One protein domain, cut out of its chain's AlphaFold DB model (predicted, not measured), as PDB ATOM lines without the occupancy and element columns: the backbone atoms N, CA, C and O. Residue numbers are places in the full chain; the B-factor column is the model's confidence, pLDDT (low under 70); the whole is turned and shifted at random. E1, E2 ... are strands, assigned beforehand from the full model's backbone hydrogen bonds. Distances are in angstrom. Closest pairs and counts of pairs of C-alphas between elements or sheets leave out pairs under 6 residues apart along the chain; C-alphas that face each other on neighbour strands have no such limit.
ATOM      1  N   SER A  17       1.017  -0.321-124.420       64.12
ATOM      2  CA  SER A  17       1.145   0.556-123.254       64.12
ATOM      3  C   SER A  17       2.611   0.577-122.836       64.12
ATOM      4  O   SER A  17       3.186  -0.465-122.513       64.12
ATOM      5  N   THR A  18       3.233   1.750-122.930       81.56
ATOM      6  CA  THR A  18       4.648   1.935-122.607       81.56
ATOM      7  C   THR A  18       4.763   2.671-121.287       81.56
ATOM      8  O   THR A  18       3.981   3.574-120.992       81.56
ATOM      9  N   LEU A  19       5.734   2.249-120.482       90.81
ATOM     10  CA  LEU A  19       6.162   2.985-119.304       90.81
ATOM     11  C   LEU A  19       7.343   3.860-119.703       90.81
ATOM     12  O   LEU A  19       8.281   3.370-120.336       90.81
ATOM     13  N   LYS A  20       7.295   5.135-119.330       92.38
ATOM     14  CA  LYS A  20       8.362   6.100-119.578       92.38
ATOM     15  C   LYS A  20       8.845   6.683-118.263       92.38
ATOM     16  O   LYS A  20       8.042   7.039-117.405       92.38
ATOM     17  N   PHE A  21      10.163   6.768-118.132       95.06
ATOM     18  CA  PHE A  21      10.793   7.617-117.131       95.06
ATOM     19  C   PHE A  21      10.777   9.041-117.670       95.06
ATOM     20  O   PHE A  21      11.241   9.271-118.790       95.06
ATOM     21  N   SER A  22      10.245   9.969-116.887       96.38
ATOM     22  CA  SER A  22      10.075  11.358-117.297       96.38
ATOM     23  C   SER A  22      10.423  12.305-116.158       96.38
ATOM     24  O   SER A  22      10.239  11.972-114.990       96.38
ATOM     25  N   GLU A  23      10.896  13.496-116.497       98.06
ATOM     26  CA  GLU A  23      11.089  14.601-115.559       98.06
ATOM     27  C   GLU A  23       9.844  15.495-115.547       98.06
ATOM     28  O   GLU A  23       9.326  15.853-116.607       98.06
ATOM     29  N   VAL A  24       9.343  15.849-114.363       98.31
ATOM     30  CA  VAL A  24       8.161  16.712-114.210       98.31
ATOM     31  C   VAL A  24       8.493  18.145-114.608       98.31
ATOM     32  O   VAL A  24       9.359  18.773-114.005       98.31
ATOM     33  N   THR A  25       7.761  18.699-115.569       98.06
ATOM     34  CA  THR A  25       7.950  20.078-116.041       98.06
ATOM     35  C   THR A  25       6.899  21.034-115.482       98.06
ATOM     36  O   THR A  25       7.190  22.216-115.291       98.06
ATOM     37  N   SER A  26       5.698  20.542-115.169       98.00
ATOM     38  CA  SER A  26       4.619  21.330-114.566       98.00
ATOM     39  C   SER A  26       3.721  20.456-113.681       98.00
ATOM     40  O   SER A  26       3.651  19.240-113.856       98.00
ATOM     41  N   VAL A  27       3.033  21.078-112.718       97.50
ATOM     42  CA  VAL A  27       2.042  20.421-111.852       97.50
ATOM     43  C   VAL A  27       0.824  21.328-111.735       97.50
ATOM     44  O   VAL A  27       0.940  22.454-111.245       97.50
ATOM     45  N   ASP A  28      -0.342  20.825-112.130       95.44
ATOM     46  CA  ASP A  28      -1.631  21.476-111.911       95.44
ATOM     47  C   ASP A  28      -2.372  20.771-110.767       95.44
ATOM     48  O   ASP A  28      -2.746  19.599-110.849       95.44
ATOM     49  N   ARG A  29      -2.570  21.497-109.662       93.81
ATOM     50  CA  ARG A  29      -3.264  20.982-108.475       93.81
ATOM     51  C   ARG A  29      -4.784  20.993-108.608       93.81
ATOM     52  O   ARG A  29      -5.434  20.228-107.902       93.81
ATOM     53  N   ALA A  30      -5.339  21.850-109.461       91.94
ATOM     54  CA  ALA A  30      -6.780  21.963-109.652       91.94
ATOM     55  C   ALA A  30      -7.312  20.805-110.499       91.94
ATOM     56  O   ALA A  30      -8.343  20.238-110.159       91.94
ATOM     57  N   THR A  31      -6.580  20.436-111.553       92.75
ATOM     58  CA  THR A  31      -6.920  19.299-112.429       92.75
ATOM     59  C   THR A  31      -6.188  18.008-112.061       92.75
ATOM     60  O   THR A  31      -6.393  16.984-112.710       92.75
ATOM     61  N   ARG A  32      -5.322  18.045-111.035       94.81
ATOM     62  CA  ARG A  32      -4.527  16.907-110.535       94.81
ATOM     63  C   ARG A  32      -3.735  16.220-111.648       94.81
ATOM     64  O   ARG A  32      -3.703  14.994-111.750       94.81
ATOM     65  N   THR A  33      -3.073  17.026-112.469       94.94
ATOM     66  CA  THR A  33      -2.277  16.570-113.612       94.94
ATOM     67  C   THR A  33      -0.855  17.098-113.559       94.94
ATOM     68  O   THR A  33      -0.570  18.105-112.911       94.94
ATOM     69  N   ILE A  34       0.038  16.441-114.290       96.50
ATOM     70  CA  ILE A  34       1.395  16.922-114.546       96.50
ATOM     71  C   ILE A  34       1.691  16.936-116.038       96.50
ATOM     72  O   ILE A  34       1.187  16.093-116.783       96.50
ATOM     73  N   ASP A  35       2.585  17.825-116.441       96.44
ATOM     74  CA  ASP A  35       3.312  17.673-117.694       96.44
ATOM     75  C   ASP A  35       4.708  17.140-117.388       96.44
ATOM     76  O   ASP A  35       5.304  17.451-116.349       96.44
ATOM     77  N   CYS A  36       5.244  16.319-118.286       96.31
ATOM     78  CA  CYS A  36       6.575  15.766-118.109       96.31
ATOM     79  C   CYS A  36       7.311  15.560-119.432       96.31
ATOM     80  O   CYS A  36       6.718  15.336-120.489       96.31
ATOM     81  N   GLN A  37       8.637  15.629-119.357       96.38
ATOM     82  CA  GLN A  37       9.539  15.368-120.466       96.38
ATOM     83  C   GLN A  37      10.145  13.970-120.298       96.38
ATOM     84  O   GLN A  37      10.886  13.746-119.340       96.38
ATOM     85  N   PRO A  38       9.858  13.018-121.201       95.06
ATOM     86  CA  PRO A  38      10.520  11.720-121.192       95.06
ATOM     87  C   PRO A  38      12.043  11.833-121.311       95.06
ATOM     88  O   PRO A  38      12.556  12.623-122.108       95.06
ATOM     89  N   LEU A  39      12.762  10.992-120.563       95.06
ATOM     90  CA  LEU A  39      14.230  10.935-120.586       95.06
ATOM     91  C   LEU A  39      14.793  10.344-121.888       95.06
ATOM     92  O   LEU A  39      15.974  10.499-122.172       95.06
ATOM     93  N   ASP A  40      13.958   9.662-122.676       90.75
ATOM     94  CA  ASP A  40      14.300   9.136-124.004       90.75
ATOM     95  C   ASP A  40      14.220  10.203-125.115       90.75
ATOM     96  O   ASP A  40      14.226   9.856-126.295       90.75
ATOM     97  N   GLU A  41      14.107  11.483-124.738       87.31
ATOM     98  CA  GLU A  41      14.013  12.652-125.627       87.31
ATOM     99  C   GLU A  41      12.799  12.632-126.573       87.31
ATOM    100  O   GLU A  41      12.722  13.402-127.533       87.31
ATOM    101  N   SER A  42      11.814  11.772-126.306       88.44
ATOM    102  CA  SER A  42      10.554  11.781-127.047       88.44
ATOM    103  C   SER A  42       9.693  13.004-126.715       88.44
ATOM    104  O   SER A  42      10.032  13.827-125.864       88.44
ATOM    105  N   ALA A  43       8.573  13.151-127.427       90.81
ATOM    106  CA  ALA A  43       7.679  14.287-127.243       90.81
ATOM    107  C   ALA A  43       7.209  14.416-125.775       90.81
ATOM    108  O   ALA A  43       6.952  13.389-125.136       90.81
ATOM    109  N   PRO A  44       7.057  15.653-125.262       93.31
ATOM    110  CA  PRO A  44       6.480  15.895-123.947       93.31
ATOM    111  C   PRO A  44       5.128  15.198-123.789       93.31
ATOM    112  O   PRO A  44       4.316  15.185-124.719       93.31
ATOM    113  N   ILE A  45       4.878  14.655-122.601       92.56
ATOM    114  CA  ILE A  45       3.583  14.084-122.242       92.56
ATOM    115  C   ILE A  45       2.847  15.132-121.416       92.56
ATOM    116  O   ILE A  45       3.334  15.556-120.368       92.56
ATOM    117  N   LEU A  46       1.691  15.559-121.911       93.44
ATOM    118  CA  LEU A  46       0.903  16.625-121.302       93.44
ATOM    119  C   LEU A  46      -0.298  16.046-120.559       93.44
ATOM    120  O   LEU A  46      -0.869  15.040-120.984       93.44
ATOM    121  N   GLY A  47      -0.690  16.688-119.461       92.38
ATOM    122  CA  GLY A  47      -1.909  16.347-118.730       92.38
ATOM    123  C   GLY A  47      -1.925  14.920-118.172       92.38
ATOM    124  O   GLY A  47      -2.979  14.287-118.134       92.38
ATOM    125  N   CYS A  48      -0.775  14.383-117.754       93.12
ATOM    126  CA  CYS A  48      -0.724  13.071-117.117       93.12
ATOM    127  C   CYS A  48      -1.479  13.116-115.795       93.12
ATOM    128  O   CYS A  48      -1.120  13.888-114.905       93.12
ATOM    129  N   THR A  49      -2.489  12.269-115.632       93.69
ATOM    130  CA  THR A  49      -3.300  12.286-114.419       93.69
ATOM    131  C   THR A  49      -2.550  11.705-113.218       93.69
ATOM    132  O   THR A  49      -1.823  10.712-113.334       93.69
ATOM    133  N   LEU A  50      -2.743  12.320-112.052       94.50
ATOM    134  CA  LEU A  50      -2.305  11.818-110.748       94.50
ATOM    135  C   LEU A  50      -3.383  10.953-110.081       94.50
ATOM    136  O   LEU A  50      -3.109  10.301-109.074       94.50
ATOM    137  N   GLN A  51      -4.611  10.948-110.620       90.25
ATOM    138  CA  GLN A  51      -5.731  10.195-110.064       90.25
ATOM    139  C   GLN A  51      -6.804   9.829-111.108       90.25
ATOM    140  O   GLN A  51      -6.903  10.434-112.166       90.25
ATOM    141  N   ALA A  52      -7.641   8.825-110.828       86.19
ATOM    142  CA  ALA A  52      -8.722   8.419-111.737       86.19
ATOM    143  C   ALA A  52      -9.725   9.547-112.065       86.19
ATOM    144  O   ALA A  52     -10.267   9.571-113.164       86.19
ATOM    145  N   ASP A  53      -9.957  10.459-111.121       85.75
ATOM    146  CA  ASP A  53     -10.788  11.649-111.288       85.75
ATOM    147  C   ASP A  53      -9.918  12.883-111.010       85.75
ATOM    148  O   ASP A  53      -9.457  13.070-109.881       85.75
ATOM    149  N   GLY A  54      -9.635  13.663-112.057       79.19
ATOM    150  CA  GLY A  54      -8.754  14.833-111.987       79.19
ATOM    151  C   GLY A  54      -9.398  16.047-111.315       79.19
ATOM    152  O   GLY A  54      -8.691  16.891-110.773       79.19
ATOM    153  N   GLU A  55     -10.731  16.118-111.297       83.94
ATOM    154  CA  GLU A  55     -11.484  17.207-110.658       83.94
ATOM    155  C   GLU A  55     -12.060  16.791-109.296       83.94
ATOM    156  O   GLU A  55     -12.391  17.634-108.457       83.94
ATOM    157  N   GLY A  56     -12.177  15.485-109.052       87.69
ATOM    158  CA  GLY A  56     -12.602  14.929-107.774       87.69
ATOM    159  C   GLY A  56     -11.596  15.191-106.657       87.69
ATOM    160  O   GLY A  56     -10.399  15.319-106.894       87.69
ATOM    161  N   THR A  57     -12.073  15.235-105.409       87.62
ATOM    162  CA  THR A  57     -11.215  15.499-104.239       87.62
ATOM    163  C   THR A  57     -10.905  14.257-103.403       87.62
ATOM    164  O   THR A  57      -9.891  14.218-102.710       87.62
ATOM    165  N   GLN A  58     -11.758  13.233-103.499       94.12
ATOM    166  CA  GLN A  58     -11.671  11.966-102.767       94.12
ATOM    167  C   GLN A  58     -10.462  11.143-103.205       94.12
ATOM    168  O   GLN A  58     -10.063  11.244-104.353       94.12
ATOM    169  N   GLY A  59      -9.939  10.275-102.342       95.00
ATOM    170  CA  GLY A  59      -8.820   9.370-102.618       95.00
ATOM    171  C   GLY A  59      -7.454   9.944-102.240       95.00
ATOM    172  O   GLY A  59      -7.368  10.880-101.450       95.00
ATOM    173  N   LEU A  60      -6.393   9.326-102.759       94.81
ATOM    174  CA  LEU A  60      -5.000   9.694-102.509       94.81
ATOM    175  C   LEU A  60      -4.413  10.334-103.768       94.81
ATOM    176  O   LEU A  60      -4.396   9.700-104.822       94.81
ATOM    177  N   THR A  61      -3.871  11.539-103.633       96.19
ATOM    178  CA  THR A  61      -3.140  12.240-104.688       96.19
ATOM    179  C   THR A  61      -1.727  12.538-104.206       96.19
ATOM    180  O   THR A  61      -1.524  13.155-103.158       96.19
ATOM    181  N   LEU A  62      -0.736  12.098-104.977       96.88
ATOM    182  CA  LEU A  62       0.672  12.401-104.745       96.88
ATOM    183  C   LEU A  62       1.091  13.472-105.750       96.88
ATOM    184  O   LEU A  62       1.088  13.209-106.947       96.88
ATOM    185  N   PHE A  63       1.437  14.667-105.278       97.50
ATOM    186  CA  PHE A  63       1.880  15.763-106.134       97.50
ATOM    187  C   PHE A  63       3.405  15.733-106.234       97.50
ATOM    188  O   PHE A  63       4.075  16.129-105.270       97.50
ATOM    189  N   PRO A  64       3.974  15.253-107.356       98.06
ATOM    190  CA  PRO A  64       5.414  15.247-107.529       98.06
ATOM    191  C   PRO A  64       5.952  16.673-107.568       98.06
ATOM    192  O   PRO A  64       5.244  17.619-107.905       98.06
ATOM    193  N   LYS A  65       7.221  16.826-107.215       98.38
ATOM    194  CA  LYS A  65       7.910  18.110-107.299       98.38
ATOM    195  C   LYS A  65       8.343  18.394-108.737       98.38
ATOM    196  O   LYS A  65       8.777  17.486-109.446       98.38
ATOM    197  N   VAL A  66       8.271  19.649-109.178       98.25
ATOM    198  CA  VAL A  66       8.813  20.049-110.492       98.25
ATOM    199  C   VAL A  66      10.323  19.779-110.537       98.25
ATOM    200  O   VAL A  66      11.044  20.105-109.593       98.25
ATOM    201  N   GLY A  67      10.794  19.169-111.625       97.88
ATOM    202  CA  GLY A  67      12.171  18.699-111.804       97.88
ATOM    203  C   GLY A  67      12.465  17.328-111.181       97.88
ATOM    204  O   GLY A  67      13.596  16.857-111.258       97.88
ATOM    205  N   SER A  68      11.482  16.680-110.543       98.12
ATOM    206  CA  SER A  68      11.637  15.308-110.040       98.12
ATOM    207  C   SER A  68      11.352  14.266-111.123       98.12
ATOM    208  O   SER A  68      10.710  14.556-112.136       98.12
ATOM    209  N   LEU A  69      11.823  13.039-110.899       97.88
ATOM    210  CA  LEU A  69      11.574  11.913-111.791       97.88
ATOM    211  C   LEU A  69      10.256  11.211-111.451       97.88
ATOM    212  O   LEU A  69       9.945  10.943-110.289       97.88
ATOM    213  N   VAL A  70       9.513  10.854-112.494       97.69
ATOM    214  CA  VAL A  70       8.274  10.075-112.429       97.69
ATOM    215  C   VAL A  70       8.306   8.920-113.427       97.69
ATOM    216  O   VAL A  70       8.993   8.968-114.449       97.69
ATOM    217  N   ILE A  71       7.521   7.880-113.146       96.19
ATOM    218  CA  ILE A  71       7.189   6.843-114.124       96.19
ATOM    219  C   ILE A  71       5.760   7.074-114.590       96.19
ATOM    220  O   ILE A  71       4.822   6.988-113.796       96.19
ATOM    221  N   VAL A  72       5.601   7.326-115.885       94.56
ATOM    222  CA  VAL A  72       4.303   7.531-116.529       94.56
ATOM    223  C   VAL A  72       3.972   6.339-117.417       94.56
ATOM    224  O   VAL A  72       4.799   5.894-118.212       94.56
ATOM    225  N   GLY A  73       2.755   5.819-117.288       91.94
ATOM    226  CA  GLY A  73       2.184   4.859-118.223       91.94
ATOM    227  C   GLY A  73       1.361   5.564-119.294       91.94
ATOM    228  O   GLY A  73       0.475   6.351-118.971       91.94
ATOM    229  N   LEU A  74       1.624   5.266-120.564       87.31
ATOM    230  CA  LEU A  74       0.776   5.701-121.675       87.31
ATOM    231  C   LEU A  74      -0.326   4.662-121.918       87.31
ATOM    232  O   LEU A  74      -0.045   3.470-122.095       87.31
ATOM    233  N   VAL A  75      -1.582   5.107-121.910       76.44
ATOM    234  CA  VAL A  75      -2.749   4.241-122.129       76.44
ATOM    235  C   VAL A  75      -2.996   4.088-123.632       76.44
ATOM    236  O   VAL A  75      -3.015   5.074-124.365       76.44
ATOM    237  N   ASP A  76      -3.170   2.849-124.106       66.31
ATOM    238  CA  ASP A  76      -3.385   2.569-125.533       66.31
ATOM    239  C   ASP A  76      -4.665   3.258-126.041       66.31
ATOM    240  O   ASP A  76      -5.724   3.165-125.417       66.31
ATOM    241  N   GLY A  77      -4.557   3.965-127.168       61.12
ATOM    242  CA  GLY A  77      -5.654   4.722-127.778       61.12
ATOM    243  C   GLY A  77      -6.046   6.030-127.076       61.12
ATOM    244  O   GLY A  77      -7.018   6.650-127.507       61.12
ATOM    245  N   GLY A  78      -5.326   6.460-126.033       60.88
ATOM    246  CA  GLY A  78      -5.555   7.728-125.335       60.88
ATOM    247  C   GLY A  78      -4.387   8.708-125.466       60.88
ATOM    248  O   GLY A  78      -3.233   8.303-125.572       60.88
ATOM    249  N   GLU A  79      -4.685  10.008-125.423       60.75
ATOM    250  CA  GLU A  79      -3.669  11.076-125.332       60.75
ATOM    251  C   GLU A  79      -3.198  11.324-123.884       60.75
ATOM    252  O   GLU A  79      -2.234  12.047-123.661       60.75
ATOM    253  N   ALA A  80      -3.856  10.707-122.895       72.31
ATOM    254  CA  ALA A  80      -3.589  10.924-121.476       72.31
ATOM    255  C   ALA A  80      -2.598   9.894-120.902       72.31
ATOM    256  O   ALA A  80      -2.796   8.679-121.015       72.31
ATOM    257  N   GLY A  81      -1.548  10.385-120.240       87.25
ATOM    258  CA  GLY A  81      -0.667   9.573-119.401       87.25
ATOM    259  C   GLY A  81      -1.241   9.369-117.994       87.25
ATOM    260  O   GLY A  81      -2.040  10.169-117.512       87.25
ATOM    261  N   VAL A  82      -0.812   8.313-117.307       91.62
ATOM    262  CA  VAL A  82      -1.054   8.118-115.869       91.62
ATOM    263  C   VAL A  82       0.269   8.103-115.123       91.62
ATOM    264  O   VAL A  82       1.187   7.368-115.490       91.62
ATOM    265  N   THR A  83       0.372   8.898-114.063       94.38
ATOM    266  CA  THR A  83       1.545   8.883-113.185       94.38
ATOM    267  C   THR A  83       1.442   7.694-112.243       94.38
ATOM    268  O   THR A  83       0.481   7.571-111.489       94.38
ATOM    269  N   LEU A  84       2.417   6.791-112.306       94.12
ATOM    270  CA  LEU A  84       2.416   5.555-111.523       94.12
ATOM    271  C   LEU A  84       3.270   5.677-110.267       94.12
ATOM    272  O   LEU A  84       2.886   5.181-109.213       94.12
ATOM    273  N   LEU A  85       4.441   6.301-110.399       95.81
ATOM    274  CA  LEU A  85       5.425   6.455-109.333       95.81
ATOM    275  C   LEU A  85       6.097   7.821-109.452       95.81
ATOM    276  O   LEU A  85       6.323   8.299-110.565       95.81
ATOM    277  N   SER A  86       6.459   8.389-108.306       96.88
ATOM    278  CA  SER A  86       7.138   9.677-108.180       96.88
ATOM    279  C   SER A  86       8.287   9.544-107.188       96.88
ATOM    280  O   SER A  86       8.109   8.913-106.146       96.88
ATOM    281  N   ASP A  87       9.442  10.126-107.509       96.75
ATOM    282  CA  ASP A  87      10.636  10.104-106.654       96.75
ATOM    283  C   ASP A  87      10.531  11.114-105.496       96.75
ATOM    284  O   ASP A  87      10.526  10.739-104.324       96.75
ATOM    285  N   GLU A  88      10.336  12.400-105.817       97.44
ATOM    286  CA  GLU A  88      10.131  13.470-104.834       97.44
ATOM    287  C   GLU A  88       8.717  14.057-104.930       97.44
ATOM    288  O   GLU A  88       8.188  14.280-106.021       97.44
ATOM    289  N   LEU A  89       8.121  14.370-103.776       97.94
ATOM    290  CA  LEU A  89       6.797  14.988-103.675       97.94
ATOM    291  C   LEU A  89       6.889  16.393-103.077       97.94
ATOM    292  O   LEU A  89       7.573  16.605-102.077       97.94
ATOM    293  N   ASP A  90       6.127  17.328-103.640       97.94
ATOM    294  CA  ASP A  90       5.878  18.638-103.028       97.94
ATOM    295  C   ASP A  90       4.710  18.586-102.037       97.94
ATOM    296  O   ASP A  90       4.677  19.336-101.055       97.94
ATOM    297  N   ALA A  91       3.728  17.719-102.303       97.69
ATOM    298  CA  ALA A  91       2.611  17.486-101.402       97.69
ATOM    299  C   ALA A  91       1.980  16.101-101.579       97.69
ATOM    300  O   ALA A  91       2.102  15.451-102.615       97.69
ATOM    301  N   LEU A  92       1.237  15.699-100.557       96.81
ATOM    302  CA  LEU A  92       0.326  14.566-100.569       96.81
ATOM    303  C   LEU A  92      -1.023  15.038-100.042       96.81
ATOM    304  O   LEU A  92      -1.084  15.718 -99.018       96.81
ATOM    305  N   GLU A  93      -2.097  14.629-100.706       96.50
ATOM    306  CA  GLU A  93      -3.462  14.815-100.227       96.50
ATOM    307  C   GLU A  93      -4.171  13.469-100.139       96.50
ATOM    308  O   GLU A  93      -4.146  12.676-101.075       96.50
ATOM    309  N   LEU A  94      -4.827  13.217 -99.011       96.94
ATOM    310  CA  LEU A  94      -5.729  12.093 -98.816       96.94
ATOM    311  C   LEU A  94      -7.080  12.631 -98.360       96.94
ATOM    312  O   LEU A  94      -7.149  13.351 -97.364       96.94
ATOM    313  N   GLN A  95      -8.152  12.230 -99.035       96.56
ATOM    314  CA  GLN A  95      -9.513  12.496 -98.591       96.56
ATOM    315  C   GLN A  95     -10.360  11.220 -98.604       96.56
ATOM    316  O   GLN A  95     -10.418  10.509 -99.606       96.56
ATOM    317  N   ILE A  96     -11.027  10.935 -97.485       96.88
ATOM    318  CA  ILE A  96     -11.972   9.821 -97.341       96.88
ATOM    319  C   ILE A  96     -13.242  10.370 -96.689       96.88
ATOM    320  O   ILE A  96     -13.278  10.629 -95.484       96.88
ATOM    321  N   GLY A  97     -14.283  10.574 -97.496       95.75
ATOM    322  CA  GLY A  97     -15.483  11.287 -97.066       95.75
ATOM    323  C   GLY A  97     -15.128  12.708 -96.623       95.75
ATOM    324  O   GLY A  97     -14.559  13.477 -97.403       95.75
ATOM    325  N   ASP A  98     -15.422  13.016 -95.361       94.62
ATOM    326  CA  ASP A  98     -15.160  14.323 -94.743       94.62
ATOM    327  C   ASP A  98     -13.764  14.425 -94.102       94.62
ATOM    328  O   ASP A  98     -13.352  15.503 -93.679       94.62
ATOM    329  N   GLN A  99     -13.023  13.316 -94.007       97.00
ATOM    330  CA  GLN A  99     -11.687  13.311 -93.416       97.00
ATOM    331  C   GLN A  99     -10.647  13.692 -94.462       97.00
ATOM    332  O   GLN A  99     -10.595  13.073 -95.527       97.00
ATOM    333  N   ARG A 100      -9.791  14.670 -94.144       97.12
ATOM    334  CA  ARG A 100      -8.709  15.130 -95.026       97.12
ATOM    335  C   ARG A 100      -7.368  15.126 -94.305       97.12
ATOM    336  O   ARG A 100      -7.271  15.595 -93.174       97.12
ATOM    337  N   ILE A 101      -6.334  14.649 -94.987       98.25
ATOM    338  CA  ILE A 101      -4.935  14.766 -94.580       98.25
ATOM    339  C   ILE A 101      -4.178  15.422 -95.726       98.25
ATOM    340  O   ILE A 101      -4.204  14.932 -96.852       98.25
ATOM    341  N   GLU A 102      -3.493  16.517 -95.438       98.00
ATOM    342  CA  GLU A 102      -2.564  17.164 -96.356       98.00
ATOM    343  C   GLU A 102      -1.168  17.153 -95.733       98.00
ATOM    344  O   GLU A 102      -0.993  17.523 -94.572       98.00
ATOM    345  N   VAL A 103      -0.171  16.724 -96.501       98.25
ATOM    346  CA  VAL A 103       1.238  16.763 -96.107       98.25
ATOM    347  C   VAL A 103       1.982  17.618 -97.114       98.25
ATOM    348  O   VAL A 103       1.902  17.380 -98.315       98.25
ATOM    349  N   THR A 104       2.723  18.603 -96.624       97.56
ATOM    350  CA  THR A 104       3.588  19.472 -97.430       97.56
ATOM    351  C   THR A 104       4.944  19.620 -96.740       97.56
ATOM    352  O   THR A 104       5.133  19.176 -95.606       97.56
ATOM    353  N   LYS A 105       5.886  20.325 -97.377       95.81
ATOM    354  CA  LYS A 105       7.147  20.731 -96.729       95.81
ATOM    355  C   LYS A 105       6.944  21.528 -95.427       95.81
ATOM    356  O   LYS A 105       7.832  21.564 -94.573       95.81
ATOM    357  N   ASP A 106       5.795  22.192 -95.278       95.44
ATOM    358  CA  ASP A 106       5.521  23.061 -94.139       95.44
ATOM    359  C   ASP A 106       4.992  22.284 -92.932       95.44
ATOM    360  O   ASP A 106       5.216  22.729 -91.801       95.44
TER     361      ASP A 106
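This is residues 17 to 106 of the 183 residues of an uncharacterized protein of Porphyromonas catoniae ATCC 51270 (UniProt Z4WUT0). A five-stranded sheet, E3 E2 E1 E5 E6, curls into a small, nearly closed barrel, its two edge strands E3 and E6 coming together at Cys 48 and Gly 81. Beside it, meeting it at the Pro 64 end of E4, a flatter three-stranded sheet, E4 E7 E8, reaches away with E8 at its far edge. The 90 printed residues hold eight named strands, E1 to E8 in order along the chain, and no named helix: the class is all strand. Both sheets are antiparallel throughout. The whole is compact, with a radius of gyration of the C-alphas of 12.9 A, and the C-alphas span 41 by 29 by 17 A.

E1, residues 19 to 28, begins at C-alpha 19, (6.162, 2.985, -119.304), is 21.4 A long and bends by 81 degrees at residue 25. E2 is residues 33 to 38, 15.6 A, and E3 residues 45 to 49, 10.6 A. E4, residues 59 to 64, measures 16.2 A and ends at C-alpha 64, (5.414, 15.247, -107.529). E5 is residues 69 to 74, 15.9 A, and E6 residues 81 to 86, 13.7 A. E7, residues 89 to 96, is 20.5 A long. E8, residues 99 to 104, is 17.0 A long and ends at C-alpha 104, (3.588, 19.472, -97.430).

E1, E2 and E3 form a meander, each strand the antiparallel neighbour of the one before. N 25 and O 35 of the hairpin E1 and E2 are 2.9 A apart, and N 34 and O 48 of the hairpin E2 and E3 are 2.9 A apart, both within hydrogen-bond range. On the other side of E1 is E5, with N 22 and O 70 at 2.9 A; in the hairpin E5 and E6, N 73 and O 82 are at 2.8 A. This strongly twisted sheet is a folded sheet, one sheet bent back on itself, in which E3 and E2 face E5 and E6 with E1 as the hinge. The closest C-alphas of E3 and E6, those of Cys 48 and Gly 81, are 4.2 A apart. In the other sheet E7 is the inner strand. N 61 and O 93 of E4 and E7 are 2.8 A apart, and N 94 and O 101 of the hairpin E7 and E8 are 2.8 A apart. The closest C-alphas of E4 and E6, those of Pro 64 and Ser 86, are 5.9 A apart. E2 and E4 are near each other, E6 and E7 meet only through their link, and E8 is apart from E1, E2, E3, E5 and E6.

The two C-alphas farthest apart, those of Glu 41 and Asp 98, are 42.5 A from each other. The printed part has no cut and no long link. Its mean pLDDT is 92.1, with residue 17 and residues 76 to 79 under 70.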